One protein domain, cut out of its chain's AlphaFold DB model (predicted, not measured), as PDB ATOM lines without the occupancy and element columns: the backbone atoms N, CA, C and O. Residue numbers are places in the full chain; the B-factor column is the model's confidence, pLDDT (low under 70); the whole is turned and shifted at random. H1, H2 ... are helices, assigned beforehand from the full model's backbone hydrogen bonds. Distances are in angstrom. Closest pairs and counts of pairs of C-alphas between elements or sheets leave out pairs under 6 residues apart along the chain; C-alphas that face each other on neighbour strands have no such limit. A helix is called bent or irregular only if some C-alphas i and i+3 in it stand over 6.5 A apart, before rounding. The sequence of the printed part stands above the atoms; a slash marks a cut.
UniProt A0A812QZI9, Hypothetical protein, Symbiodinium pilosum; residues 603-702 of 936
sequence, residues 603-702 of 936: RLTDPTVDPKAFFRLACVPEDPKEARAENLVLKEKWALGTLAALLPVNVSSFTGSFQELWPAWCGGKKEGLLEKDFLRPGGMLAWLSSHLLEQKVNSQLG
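What this domain is: This is residues 603 to 702 of the 936 residues of the protein "Hypothetical protein" of Symbiodinium pilosum (UniProt A0A812QZI9). Four helices and one short turn of helix make a small helical body, with H2 nearest the middle, H1 and the kinked H3 to either side of it, and the short H4 between H1 and the end of H3. H5, the longest helix, runs at a shallow tilt to H2 and the same way, and residues 696 to 702 stick out as an arm at one end of the long axis, while the long loop of residues 619 to 635 reaches the other end. The printed part has 100 residues with five named helices, H1 to H5 in order along the chain, and no named strand, and the class is all helix. It is compact, with a radius of gyration of the C-alphas of 13.7 A, yet elongated in outline, with spans of 48 by 27 by 24 A.

How they stand to each other: H1, residues 611 to 618, only just touches H2, residues 636 to 646, with 3 pairs of C-alphas within 8 A, the closest being those of Ala 618 and Thr 642 at 6.3 A. They run opposite ways at a steep tilt of 68 degrees, only just short of about perpendicular. H2 touches H3, residues 651 to 666, with the closest C-alphas, those of Ala 644 and Val 651, 6.4 A apart, at a steep tilt of 62 degrees, opposite ways. H3 has a kink of 51 degrees near residue 658, and it is irregular, but only just: C-alphas 653 and 656 are 6.6 A apart. With residues 665 to 666 alone, H3 touches H4, residues 675 to 678; the closest C-alphas are those of Cys 666 and Asp 677, 6.0 A apart. H4 also only just touches H1, with 3 pairs of C-alphas within 8 A, the closest being those of Phe 615 and Glu 675 at 6.7 A. Before H4, residues 673 to 674 pair antiparallel with residues 633 to 634. H5, residues 684 to 700, and H4 only just touch, with 3 pairs of C-alphas within 8 A, and only at the corner, where C-alphas 678 and 684 are the closest at 5.2 A. H2 and H5 are close but not clearly touching, with the C-alphas of Leu 643 and Leu 688 closest at 8.0 A, at a shallow tilt of 15 degrees, the same way. H1 and H3 are apart, as are H2 and H4. In H1, H2 and H5 every O i to N i+4 pair is within hydrogen-bond range, in H3 7 of 12 are, and H4 is too short for such a pair.

Where its parts are: H1 begins at C-alpha 611, at (47.298, 36.465, 3.268). H2 measures 15.7 A from first to last C-alpha, H3 19.6 A and H5 24.4 A; H5 ends at C-alpha 700, at (28.154, 24.009, -2.563).

The domain as a whole: The C-alphas farthest apart are those of Lys 625 and Gly 702, 47.6 A. The printed part has no cut. The link from H1 to H2 is long, with 17 residues. The mean pLDDT of the printed part is 90.5, and no printed residue is under 70.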
ATOM      1  N   ARG A 603      40.234  38.241  15.384       80.50
ATOM      2  CA  ARG A 603      39.946  37.126  14.480       80.50
ATOM      3  C   ARG A 603      41.072  37.008  13.460       80.50
ATOM      4  O   ARG A 603      41.466  38.018  12.883       80.50
ATOM      5  N   LEU A 604      41.517  35.779  13.196       86.12
ATOM      6  CA  LEU A 604      42.271  35.471  11.983       86.12
ATOM      7  C   LEU A 604      41.456  35.958  10.775       86.12
ATOM      8  O   LEU A 604      40.254  35.690  10.688       86.12
ATOM      9  N   THR A 605      42.095  36.703   9.876       91.12
ATOM     10  CA  THR A 605      41.513  37.053   8.577       91.12
ATOM     11  C   THR A 605      41.444  35.814   7.691       91.12
ATOM     12  O   THR A 605      42.162  34.840   7.916       91.12
ATOM     13  N   ASP A 606      40.593  35.842   6.667       87.81
ATOM     14  CA  ASP A 606      40.621  34.791   5.655       87.81
ATOM     15  C   ASP A 606      41.960  34.872   4.885       87.81
ATOM     16  O   ASP A 606      42.288  35.946   4.357       87.81
ATOM     17  N   PRO A 607      42.758  33.786   4.824       93.88
ATOM     18  CA  PRO A 607      44.050  33.781   4.141       93.88
ATOM     19  C   PRO A 607      43.930  33.998   2.627       93.88
ATOM     20  O   PRO A 607      44.909  34.395   2.002       93.88
ATOM     21  N   THR A 608      42.760  33.762   2.028       90.69
ATOM     22  CA  THR A 608      42.505  34.029   0.605       90.69
ATOM     23  C   THR A 608      42.189  35.504   0.329       90.69
ATOM     24  O   THR A 608      42.409  35.972  -0.787       90.69
ATOM     25  N   VAL A 609      41.726  36.247   1.344       91.38
ATOM     26  CA  VAL A 609      41.350  37.669   1.254       91.38
ATOM     27  C   VAL A 609      42.527  38.586   1.580       91.38
ATOM     28  O   VAL A 609      42.836  39.489   0.807       91.38
ATOM     29  N   ASP A 610      43.202  38.354   2.709       95.00
ATOM     30  CA  ASP A 610      44.449  39.045   3.053       95.00
ATOM     31  C   ASP A 610      45.456  38.050   3.653       95.00
ATOM     32  O   ASP A 610      45.503  37.858   4.878       95.00
ATOM     33  N   PRO A 611      46.291  37.412   2.808       95.50
ATOM     34  CA  PRO A 611      47.298  36.465   3.268       95.50
ATOM     35  C   PRO A 611      48.408  37.119   4.100       95.50
ATOM     36  O   PRO A 611      49.055  36.428   4.885       95.50
ATOM     37  N   LYS A 612      48.648  38.431   3.955       95.69
ATOM     38  CA  LYS A 612      49.690  39.146   4.710       95.69
ATOM     39  C   LYS A 612      49.200  39.487   6.111       95.69
ATOM     40  O   LYS A 612      49.914  39.212   7.072       95.69
ATOM     41  N   ALA A 613      47.984  40.017   6.254       94.25
ATOM     42  CA  ALA A 613      47.354  40.164   7.564       94.25
ATOM     43  C   ALA A 613      47.199  38.800   8.244       94.25
ATOM     44  O   ALA A 613      47.579  38.667   9.403       94.25
ATOM     45  N   PHE A 614      46.758  37.766   7.519       95.69
ATOM     46  CA  PHE A 614      46.636  36.422   8.080       95.69
ATOM     47  C   PHE A 614      47.976  35.893   8.609       95.69
ATOM     48  O   PHE A 614      48.048  35.479   9.764       95.69
ATOM     49  N   PHE A 615      49.051  35.970   7.815       96.69
ATOM     50  CA  PHE A 615      50.390  35.568   8.255       96.69
ATOM     51  C   PHE A 615      50.828  36.333   9.515       96.69
ATOM     52  O   PHE A 615      51.292  35.729  10.477       96.69
ATOM     53  N   ARG A 616      50.611  37.654   9.554       94.56
ATOM     54  CA  ARG A 616      50.944  38.513  10.707       94.56
ATOM     55  C   ARG A 616      50.127  38.194  11.959       94.56
ATOM     56  O   ARG A 616      50.625  38.406  13.056       94.56
ATOM     57  N   LEU A 617      48.903  37.689  11.806       93.88
ATOM     58  CA  LEU A 617      48.041  37.260  12.911       93.88
ATOM     59  C   LEU A 617      48.327  35.823  13.375       93.88
ATOM     60  O   LEU A 617      48.121  35.514  14.545       93.88
ATOM     61  N   ALA A 618      48.821  34.957  12.486       95.19
ATOM     62  CA  ALA A 618      49.321  33.626  12.829       95.19
ATOM     63  C   ALA A 618      50.687  33.694  13.545       95.19
ATOM     64  O   ALA A 618      50.975  32.888  14.430       95.19
ATOM     65  N   CYS A 619      51.522  34.673  13.184       95.38
ATOM     66  CA  CYS A 619      52.773  35.011  13.862       95.38
ATOM     67  C   CYS A 619      52.513  35.623  15.246       95.38
ATOM     68  O   CYS A 619      52.565  36.839  15.411       95.38
ATOM     69  N   VAL A 620      52.274  34.782  16.253       89.50
ATOM     70  CA  VAL A 620      52.254  35.205  17.661       89.50
ATOM     71  C   VAL A 620      53.702  35.443  18.131       89.50
ATOM     72  O   VAL A 620      54.464  34.476  18.208       89.50
ATOM     73  N   PRO A 621      54.110  36.691  18.439       86.88
ATOM     74  CA  PRO A 621      55.435  36.978  18.982       86.88
ATOM     75  C   PRO A 621      55.518  36.559  20.456       86.88
ATOM     76  O   PRO A 621      54.546  36.682  21.203       86.88
ATOM     77  N   GLU A 622      56.689  36.099  20.887       87.88
ATOM     78  CA  GLU A 622      56.989  35.731  22.275       87.88
ATOM     79  C   GLU A 622      57.620  36.903  23.054       87.88
ATOM     80  O   GLU A 622      57.315  37.073  24.234       87.88
ATOM     81  N   ASP A 623      58.417  37.764  22.405       89.12
ATOM     82  CA  ASP A 623      58.854  39.064  22.957       89.12
ATOM     83  C   ASP A 623      58.103  40.218  22.246       89.12
ATOM     84  O   ASP A 623      58.086  40.269  21.013       89.12
ATOM     85  N   PRO A 624      57.533  41.212  22.963       83.62
ATOM     86  CA  PRO A 624      57.015  42.455  22.373       83.62
ATOM     87  C   PRO A 624      57.975  43.212  21.429       83.62
ATOM     88  O   PRO A 624      57.530  44.085  20.681       83.62
ATOM     89  N   LYS A 625      59.278  42.903  21.444       85.50
ATOM     90  CA  LYS A 625      60.274  43.360  20.460       85.50
ATOM     91  C   LYS A 625      60.172  42.625  19.118       85.50
ATOM     92  O   LYS A 625      60.274  43.284  18.087       85.50
ATOM     93  N   GLU A 626      59.918  41.310  19.108       82.75
ATOM     94  CA  GLU A 626      59.663  40.541  17.872       82.75
ATOM     95  C   GLU A 626      58.447  41.121  17.131       82.75
ATOM     96  O   GLU A 626      58.473  41.257  15.911       82.75
ATOM     97  N   ALA A 627      57.428  41.580  17.869       79.38
ATOM     98  CA  ALA A 627      56.229  42.233  17.328       79.38
ATOM     99  C   ALA A 627      56.497  43.522  16.515       79.38
ATOM    100  O   ALA A 627      55.592  44.028  15.853       79.38
ATOM    101  N   ARG A 628      57.715  44.082  16.589       82.19
ATOM    102  CA  ARG A 628      58.159  45.261  15.826       82.19
ATOM    103  C   ARG A 628      59.171  44.928  14.726       82.19
ATOM    104  O   ARG A 628      59.600  45.838  14.022       82.19
ATOM    105  N   ALA A 629      59.583  43.669  14.586       79.81
ATOM    106  CA  ALA A 629      60.526  43.262  13.556       79.81
ATOM    107  C   ALA A 629      59.838  43.195  12.183       79.81
ATOM    108  O   ALA A 629      58.769  42.606  12.040       79.81
ATOM    109  N   GLU A 630      60.486  43.731  11.148       83.25
ATOM    110  CA  GLU A 630      60.004  43.627   9.758       83.25
ATOM    111  C   GLU A 630      59.984  42.170   9.255       83.25
ATOM    112  O   GLU A 630      59.217  41.819   8.360       83.25
ATOM    113  N   ASN A 631      60.802  41.308   9.865       88.19
ATOM    114  CA  ASN A 631      60.931  39.888   9.558       88.19
ATOM    115  C   ASN A 631      60.192  39.029  10.597       88.19
ATOM    116  O   ASN A 631      60.820  38.309  11.372       88.19
ATOM    117  N   LEU A 632      58.858  39.103  10.626       94.44
ATOM    118  CA  LEU A 632      58.051  38.160  11.408       94.44
ATOM    119  C   LEU A 632      58.230  36.729  10.875       94.44
ATOM    120  O   LEU A 632      58.186  36.495   9.663       94.44
ATOM    121  N   VAL A 633      58.399  35.776  11.795       95.88
ATOM    122  CA  VAL A 633      58.624  34.359  11.491       95.88
ATOM    123  C   VAL A 633      57.538  33.518  12.150       95.88
ATOM    124  O   VAL A 633      57.389  33.522  13.374       95.88
ATOM    125  N   LEU A 634      56.784  32.769  11.349       96.62
ATOM    126  CA  LEU A 634      55.776  31.850  11.855       96.62
ATOM    127  C   LEU A 634      56.483  30.597  12.382       96.62
ATOM    128  O   LEU A 634      57.059  29.827  11.609       96.62
ATOM    129  N   LYS A 635      56.465  30.400  13.705       96.12
ATOM    130  CA  LYS A 635      57.055  29.218  14.356       96.12
ATOM    131  C   LYS A 635      56.140  27.998  14.167       96.12
ATOM    132  O   LYS A 635      54.916  28.124  14.140       96.12
ATOM    133  N   GLU A 636      56.736  26.810  14.094       95.88
ATOM    134  CA  GLU A 636      56.083  25.526  13.775       95.88
ATOM    135  C   GLU A 636      54.812  25.252  14.603       95.88
ATOM    136  O   GLU A 636      53.734  24.990  14.065       95.88
ATOM    137  N   LYS A 637      54.910  25.430  15.926       94.31
ATOM    138  CA  LYS A 637      53.801  25.296  16.883       94.31
ATOM    139  C   LYS A 637      52.612  26.219  16.564       94.31
ATOM    140  O   LYS A 637      51.460  25.807  16.706       94.31
ATOM    141  N   TRP A 638      52.879  27.456  16.142       95.31
ATOM    142  CA  TRP A 638      51.846  28.447  15.823       95.31
ATOM    143  C   TRP A 638      51.185  28.159  14.473       95.31
ATOM    144  O   TRP A 638      49.961  28.241  14.370       95.31
ATOM    145  N   ALA A 639      51.954  27.723  13.472       96.00
ATOM    146  CA  ALA A 639      51.406  27.240  12.206       96.00
ATOM    147  C   ALA A 639      50.453  26.049  12.407       96.00
ATOM    148  O   ALA A 639      49.320  26.102  11.930       96.00
ATOM    149  N   LEU A 640      50.856  25.026  13.171       95.00
ATOM    150  CA  LEU A 640      50.011  23.857  13.459       95.00
ATOM    151  C   LEU A 640      48.700  24.256  14.160       95.00
ATOM    152  O   LEU A 640      47.619  23.831  13.748       95.00
ATOM    153  N   GLY A 641      48.782  25.122  15.176       91.62
ATOM    154  CA  GLY A 641      47.609  25.643  15.887       91.62
ATOM    155  C   GLY A 641      46.692  26.518  15.024       91.62
ATOM    156  O   GLY A 641      45.480  26.526  15.232       91.62
ATOM    157  N   THR A 642      47.251  27.216  14.032       93.31
ATOM    158  CA  THR A 642      46.492  28.039  13.077       93.31
ATOM    159  C   THR A 642      45.790  27.169  12.030       93.31
ATOM    160  O   THR A 642      44.613  27.383  11.750       93.31
ATOM    161  N   LEU A 643      46.457  26.136  11.498       93.19
ATOM    162  CA  LEU A 643      45.831  25.172  10.583       93.19
ATOM    163  C   LEU A 643      44.676  24.426  11.259       93.19
ATOM    164  O   LEU A 643      43.606  24.305  10.670       93.19
ATOM    165  N   ALA A 644      44.844  24.027  12.522       88.31
ATOM    166  CA  ALA A 644      43.793  23.413  13.337       88.31
ATOM    167  C   ALA A 644      42.619  24.353  13.692       88.31
ATOM    168  O   ALA A 644      41.597  23.890  14.194       88.31
ATOM    169  N   ALA A 645      42.759  25.665  13.462       85.81
ATOM    170  CA  ALA A 645      41.696  26.654  13.654       85.81
ATOM    171  C   ALA A 645      40.950  27.012  12.352       85.81
ATOM    172  O   ALA A 645      39.853  27.561  12.427       85.81
ATOM    173  N   LEU A 646      41.528  26.716  11.179       87.81
ATOM    174  CA  LEU A 646      40.922  26.963   9.860       87.81
ATOM    175  C   LEU A 646      40.412  25.696   9.164       87.81
ATOM    176  O   LEU A 646      39.495  25.768   8.348       87.81
ATOM    177  N   LEU A 647      41.033  24.549   9.430       86.81
ATOM    178  CA  LEU A 647      40.743  23.281   8.771       86.81
ATOM    179  C   LEU A 647      40.234  22.263   9.805       86.81
ATOM    180  O   LEU A 647      40.735  22.243  10.930       86.81
ATOM    181  N   PRO A 648      39.308  21.356   9.439       78.31
ATOM    182  CA  PRO A 648      38.825  20.281  10.310       78.31
ATOM    183  C   PRO A 648      39.856  19.137  10.430       78.31
ATOM    184  O   PRO A 648      39.547  17.967  10.203       78.31
ATOM    185  N   VAL A 649      41.107  19.476  10.756       77.81
ATOM    186  CA  VAL A 649      42.222  18.535  10.908       77.81
ATOM    187  C   VAL A 649      42.363  18.085  12.360       77.81
ATOM    188  O   VAL A 649      42.486  18.885  13.284       77.81
ATOM    189  N   ASN A 650      42.393  16.769  12.571       76.06
ATOM    190  CA  ASN A 650      42.766  16.188  13.856       76.06
ATOM    191  C   ASN A 650      44.281  16.359  14.043       76.06
ATOM    192  O   ASN A 650      45.057  15.652  13.394       76.06
ATOM    193  N   VAL A 651      44.658  17.290  14.928       82.00
ATOM    194  CA  VAL A 651      46.043  17.711  15.203       82.00
ATOM    195  C   VAL A 651      46.972  16.517  15.392       82.00
ATOM    196  O   VAL A 651      47.944  16.398  14.659       82.00
ATOM    197  N   SER A 652      46.636  15.589  16.293       79.44
ATOM    198  CA  SER A 652      47.475  14.427  16.614       79.44
ATOM    199  C   SER A 652      47.780  13.554  15.395       79.44
ATOM    200  O   SER A 652      48.899  13.073  15.265       79.44
ATOM    201  N   SER A 653      46.814  13.375  14.484       76.44
ATOM    202  CA  SER A 653      47.048  12.639  13.230       76.44
ATOM    203  C   SER A 653      47.674  13.478  12.111       76.44
ATOM    204  O   SER A 653      48.203  12.911  11.164       76.44
ATOM    205  N   PHE A 654      47.616  14.809  12.202       85.94
ATOM    206  CA  PHE A 654      48.189  15.717  11.207       85.94
ATOM    207  C   PHE A 654      49.656  16.069  11.503       85.94
ATOM    208  O   PHE A 654      50.397  16.335  10.564       85.94
ATOM    209  N   THR A 655      50.106  16.006  12.766       90.31
ATOM    210  CA  THR A 655      51.495  16.310  13.168       90.31
ATOM    211  C   THR A 655      52.545  15.561  12.338       90.31
ATOM    212  O   THR A 655      53.552  16.165  11.989       90.31
ATOM    213  N   GLY A 656      52.308  14.292  11.978       89.38
ATOM    214  CA  GLY A 656      53.229  13.509  11.138       89.38
ATOM    215  C   GLY A 656      53.421  14.123   9.747       89.38
ATOM    216  O   GLY A 656      54.504  14.602   9.433       89.38
ATOM    217  N   SER A 657      52.356  14.222   8.945       87.56
ATOM    218  CA  SER A 657      52.424  14.869   7.622       87.56
ATOM    219  C   SER A 657      52.839  16.342   7.698       87.56
ATOM    220  O   SER A 657      53.449  16.879   6.778       87.56
ATOM    221  N   PHE A 658      52.538  17.024   8.803       93.94
ATOM    222  CA  PHE A 658      52.981  18.393   9.035       93.94
ATOM    223  C   PHE A 658      54.507  18.494   9.214       93.94
ATOM    224  O   PHE A 658      55.093  19.446   8.711       93.94
ATOM    225  N   GLN A 659      55.173  17.504   9.823       94.38
ATOM    226  CA  GLN A 659      56.643  17.447   9.901       94.38
ATOM    227  C   GLN A 659      57.318  17.227   8.533       94.38
ATOM    228  O   GLN A 659      58.474  17.609   8.366       94.38
ATOM    229  N   GLU A 660      56.610  16.673   7.546       92.25
ATOM    230  CA  GLU A 660      57.080  16.539   6.157       92.25
ATOM    231  C   GLU A 660      56.831  17.826   5.349       92.25
ATOM    232  O   GLU A 660      57.707  18.317   4.632       92.25
ATOM    233  N   LEU A 661      55.639  18.415   5.504       95.12
ATOM    234  CA  LEU A 661      55.231  19.654   4.835       95.12
ATOM    235  C   LEU A 661      56.004  20.884   5.336       95.12
ATOM    236  O   LEU A 661      56.310  21.787   4.552       95.12
ATOM    237  N   TRP A 662      56.343  20.937   6.626       96.38
ATOM    238  CA  TRP A 662      56.951  22.111   7.252       96.38
ATOM    239  C   TRP A 662      58.345  22.456   6.687       96.38
ATOM    240  O   TRP A 662      58.532  23.602   6.263       96.38
ATOM    241  N   PRO A 663      59.307  21.515   6.546       96.19
ATOM    242  CA  PRO A 663      60.565  21.764   5.838       96.19
ATOM    243  C   PRO A 663      60.376  22.199   4.380       96.19
ATOM    244  O   PRO A 663      61.121  23.061   3.907       96.19
ATOM    245  N   ALA A 664      59.385  21.645   3.671       95.31
ATOM    246  CA  ALA A 664      59.099  22.004   2.282       95.31
ATOM    247  C   ALA A 664      58.633  23.465   2.165       95.31
ATOM    248  O   ALA A 664      59.173  24.233   1.361       95.31
ATOM    249  N   TRP A 665      57.698  23.901   3.015       96.94
ATOM    250  CA  TRP A 665      57.253  25.297   3.071       96.94
ATOM    251  C   TRP A 665      58.398  26.236   3.482       96.94
ATOM    252  O   TRP A 665      58.705  27.178   2.748       96.94
ATOM    253  N   CYS A 666      59.114  25.926   4.568       96.44
ATOM    254  CA  CYS A 666      60.242  26.715   5.084       96.44
ATOM    255  C   CYS A 666      61.481  26.742   4.164       96.44
ATOM    256  O   CYS A 666      62.441  27.465   4.443       96.44
ATOM    257  N   GLY A 667      61.494  25.966   3.073       92.62
ATOM    258  CA  GLY A 667      62.631  25.882   2.152       92.62
ATOM    259  C   GLY A 667      63.882  25.302   2.819       92.62
ATOM    260  O   GLY A 667      64.980  25.816   2.621       92.62
ATOM    261  N   GLY A 668      63.703  24.291   3.674       90.81
ATOM    262  CA  GLY A 668      64.768  23.625   4.432       90.81
ATOM    263  C   GLY A 668      65.273  24.370   5.677       90.81
ATOM    264  O   GLY A 668      66.115  23.837   6.399       90.81
ATOM    265  N   LYS A 669      64.777  25.581   5.967       91.50
ATOM    266  CA  LYS A 669      65.191  26.368   7.143       91.50
ATOM    267  C   LYS A 669      64.525  25.854   8.418       91.50
ATOM    268  O   LYS A 669      63.331  25.570   8.423       91.50
ATOM    269  N   LYS A 670      65.281  25.818   9.520       90.81
ATOM    270  CA  LYS A 670      64.779  25.438  10.856       90.81
ATOM    271  C   LYS A 670      64.222  26.606  11.678       90.81
ATOM    272  O   LYS A 670      63.568  26.376  12.684       90.81
ATOM    273  N   GLU A 671      64.487  27.842  11.266       90.88
ATOM    274  CA  GLU A 671      64.125  29.061  12.012       90.88
ATOM    275  C   GLU A 671      62.615  29.365  11.975       90.88
ATOM    276  O   GLU A 671      62.111  30.115  12.809       90.88
ATOM    277  N   GLY A 672      61.887  28.749  11.038       95.12
ATOM    278  CA  GLY A 672      60.449  28.908  10.830       95.12
ATOM    279  C   GLY A 672      60.114  29.480   9.453       95.12
ATOM    280  O   GLY A 672      60.984  29.653   8.594       95.12
ATOM    281  N   LEU A 673      58.830  29.755   9.232       97.25
ATOM    282  CA  LEU A 673      58.304  30.175   7.937       97.25
ATOM    283  C   LEU A 673      58.237  31.708   7.850       97.25
ATOM    284  O   LEU A 673      57.525  32.345   8.623       97.25
ATOM    285  N   LEU A 674      58.967  32.310   6.908       96.44
ATOM    286  CA  LEU A 674      58.954  33.760   6.647       96.44
ATOM    287  C   LEU A 674      57.751  34.164   5.777       96.44
ATOM    288  O   LEU A 674      57.272  33.343   4.998       96.44
ATOM    289  N   GLU A 675      57.338  35.442   5.795       96.50
ATOM    290  CA  GLU A 675      56.208  35.941   4.970       96.50
ATOM    291  C   GLU A 675      56.394  35.560   3.483       96.50
ATOM    292  O   GLU A 675      55.481  35.049   2.842       96.50
ATOM    293  N   LYS A 676      57.616  35.696   2.947       96.31
ATOM    294  CA  LYS A 676      57.952  35.323   1.558       96.31
ATOM    295  C   LYS A 676      57.888  33.820   1.258       96.31
ATOM    296  O   LYS A 676      57.642  33.447   0.117       96.31
ATOM    297  N   ASP A 677      58.134  32.972   2.256       96.94
ATOM    298  CA  ASP A 677      58.128  31.513   2.110       96.94
ATOM    299  C   ASP A 677      56.700  30.959   2.315       96.94
ATOM    300  O   ASP A 677      56.294  30.021   1.631       96.94
ATOM    301  N   PHE A 678      55.892  31.611   3.162       97.19
ATOM    302  CA  PHE A 678      54.444  31.394   3.287       97.19
ATOM    303  C   PHE A 678      53.691  31.726   1.989       97.19
ATOM    304  O   PHE A 678      52.872  30.927   1.538       97.19
ATOM    305  N   LEU A 679      54.001  32.878   1.375       96.62
ATOM    306  CA  LEU A 679      53.396  33.372   0.127       96.62
ATOM    307  C   LEU A 679      53.908  32.668  -1.149       96.62
ATOM    308  O   LEU A 679      53.421  32.959  -2.243       96.62
ATOM    309  N   ARG A 680      54.910  31.786  -1.049       95.94
ATOM    310  CA  ARG A 680      55.547  31.134  -2.206       95.94
ATOM    311  C   ARG A 680      54.577  30.161  -2.905       95.94
ATOM    312  O   ARG A 680      53.804  29.490  -2.219       95.94
ATOM    313  N   PRO A 681      54.651  29.978  -4.238       94.88
ATOM    314  CA  PRO A 681      54.074  28.804  -4.896       94.88
ATOM    315  C   PRO A 681      54.544  27.503  -4.220       94.88
ATOM    316  O   PRO A 681      55.714  27.376  -3.850       94.88
ATOM    317  N   GLY A 682      53.615  26.571  -3.984       92.38
ATOM    318  CA  GLY A 682      53.858  25.359  -3.183       92.38
ATOM    319  C   GLY A 682      54.105  25.601  -1.682       92.38
ATOM    320  O   GLY A 682      54.374  24.655  -0.947       92.38
ATOM    321  N   GLY A 683      54.038  26.849  -1.211       95.69
ATOM    322  CA  GLY A 683      54.116  27.212   0.203       95.69
ATOM    323  C   GLY A 683      52.807  26.966   0.957       95.69
ATOM    324  O   GLY A 683      51.781  26.589   0.383       95.69
ATOM    325  N   MET A 684      52.840  27.233   2.264       96.44
ATOM    326  CA  MET A 684      51.716  27.008   3.180       96.44
ATOM    327  C   MET A 684      50.426  27.711   2.730       96.44
ATOM    328  O   MET A 684      49.355  27.124   2.868       96.44
ATOM    329  N   LEU A 685      50.501  28.921   2.152       96.44
ATOM    330  CA  LEU A 685      49.315  29.603   1.620       96.44
ATOM    331  C   LEU A 685      48.674  28.827   0.466       96.44
ATOM    332  O   LEU A 685      47.460  28.664   0.451       96.44
ATOM    333  N   ALA A 686      49.465  28.362  -0.502       93.94
ATOM    334  CA  ALA A 686      48.939  27.649  -1.665       93.94
ATOM    335  C   ALA A 686      48.237  26.350  -1.237       93.94
ATOM    336  O   ALA A 686      47.125  26.069  -1.678       93.94
ATOM    337  N   TRP A 687      48.846  25.612  -0.306       94.50
ATOM    338  CA  TRP A 687      48.258  24.414   0.292       94.50
ATOM    339  C   TRP A 687      46.955  24.724   1.053       94.50
ATOM    340  O   TRP A 687      45.943  24.053   0.848       94.50
ATOM    341  N   LEU A 688      46.954  25.770   1.885       94.94
ATOM    342  CA  LEU A 688      45.806  26.193   2.693       94.94
ATOM    343  C   LEU A 688      44.629  26.676   1.829       94.94
ATOM    344  O   LEU A 688      43.496  26.254   2.050       94.94
ATOM    345  N   SER A 689      44.897  27.495   0.810       92.44
ATOM    346  CA  SER A 689      43.895  27.979  -0.147       92.44
ATOM    347  C   SER A 689      43.226  26.834  -0.908       92.44
ATOM    348  O   SER A 689      42.007  26.849  -1.066       92.44
ATOM    349  N   SER A 690      43.978  25.803  -1.316       87.38
ATOM    350  CA  SER A 690      43.402  24.605  -1.943       87.38
ATOM    351  C   SER A 690      42.451  23.858  -1.000       87.38
ATOM    352  O   SER A 690      41.346  23.507  -1.405       87.38
ATOM    353  N   HIS A 691      42.820  23.679   0.275       88.25
ATOM    354  CA  HIS A 691      41.972  22.993   1.262       88.25
ATOM    355  C   HIS A 691      40.734  23.809   1.679       88.25
ATOM    356  O   HIS A 691      39.689  23.233   1.991       88.25
ATOM    357  N   LEU A 692      40.817  25.142   1.680       88.75
ATOM    358  CA  LEU A 692      39.662  26.018   1.912       88.75
ATOM    359  C   LEU A 692      38.723  26.046   0.699       88.75
ATOM    360  O   LEU A 692      37.507  25.939   0.867       88.75
ATOM    361  N   LEU A 693      39.264  26.095  -0.523       86.12
ATOM    362  CA  LEU A 693      38.474  25.987  -1.751       86.12
ATOM    363  C   LEU A 693      37.767  24.627  -1.842       86.12
ATOM    364  O   LEU A 693      36.581  24.587  -2.157       86.12
ATOM    365  N   GLU A 694      38.442  23.528  -1.499       82.88
ATOM    366  CA  GLU A 694      37.840  22.190  -1.459       82.88
ATOM    367  C   GLU A 694      36.698  22.096  -0.431       82.88
ATOM    368  O   GLU A 694      35.645  21.524  -0.726       82.88
ATOM    369  N   GLN A 695      36.845  22.704   0.754       85.12
ATOM    370  CA  GLN A 695      35.748  22.823   1.725       85.12
ATOM    371  C   GLN A 695      34.583  23.654   1.175       85.12
ATOM    372  O   GLN A 695      33.420  23.263   1.324       85.12
ATOM    373  N   LYS A 696      34.872  24.773   0.501       86.31
ATOM    374  CA  LYS A 696      33.846  25.640  -0.087       86.31
ATOM    375  C   LYS A 696      33.070  24.913  -1.189       86.31
ATOM    376  O   LYS A 696      31.841  24.857  -1.131       86.31
ATOM    377  N   VAL A 697      33.765  24.258  -2.117       85.19
ATOM    378  CA  VAL A 697      33.177  23.364  -3.133       85.19
ATOM    379  C   VAL A 697      32.341  22.267  -2.470       85.19
ATOM    380  O   VAL A 697      31.181  22.078  -2.831       85.19
ATOM    381  N   ASN A 698      32.858  21.616  -1.422       82.50
ATOM    382  CA  ASN A 698      32.110  20.607  -0.671       82.50
ATOM    383  C   ASN A 698      30.793  21.126  -0.085       82.50
ATOM    384  O   ASN A 698      29.806  20.387  -0.097       82.50
ATOM    385  N   SER A 699      30.752  22.366   0.409       83.25
ATOM    386  CA  SER A 699      29.512  22.971   0.906       83.25
ATOM    387  C   SER A 699      28.512  23.294  -0.215       83.25
ATOM    388  O   SER A 699      27.307  23.190   0.001       83.25
ATOM    389  N   GLN A 700      28.993  23.632  -1.419       86.31
ATOM    390  CA  GLN A 700      28.154  24.009  -2.563       86.31
ATOM    391  C   GLN A 700      27.620  22.815  -3.369       86.31
ATOM    392  O   GLN A 700      26.504  22.890  -3.878       86.31
ATOM    393  N   LEU A 701      28.360  21.703  -3.440       85.38
ATOM    394  CA  LEU A 701      27.916  20.461  -4.095       85.38
ATOM    395  C   LEU A 701      26.681  19.822  -3.421       85.38
ATOM    396  O   LEU A 701      25.985  19.018  -4.034       85.38
ATOM    397  N   GLY A 702      26.386  20.179  -2.167       90.44
ATOM    398  CA  GLY A 702      25.211  19.697  -1.439       90.44
ATOM    399  C   GLY A 702      25.364  18.278  -0.877       90.44
ATOM    400  O   GLY A 702      26.449  17.869  -0.449       90.44
TER     401      GLY A 702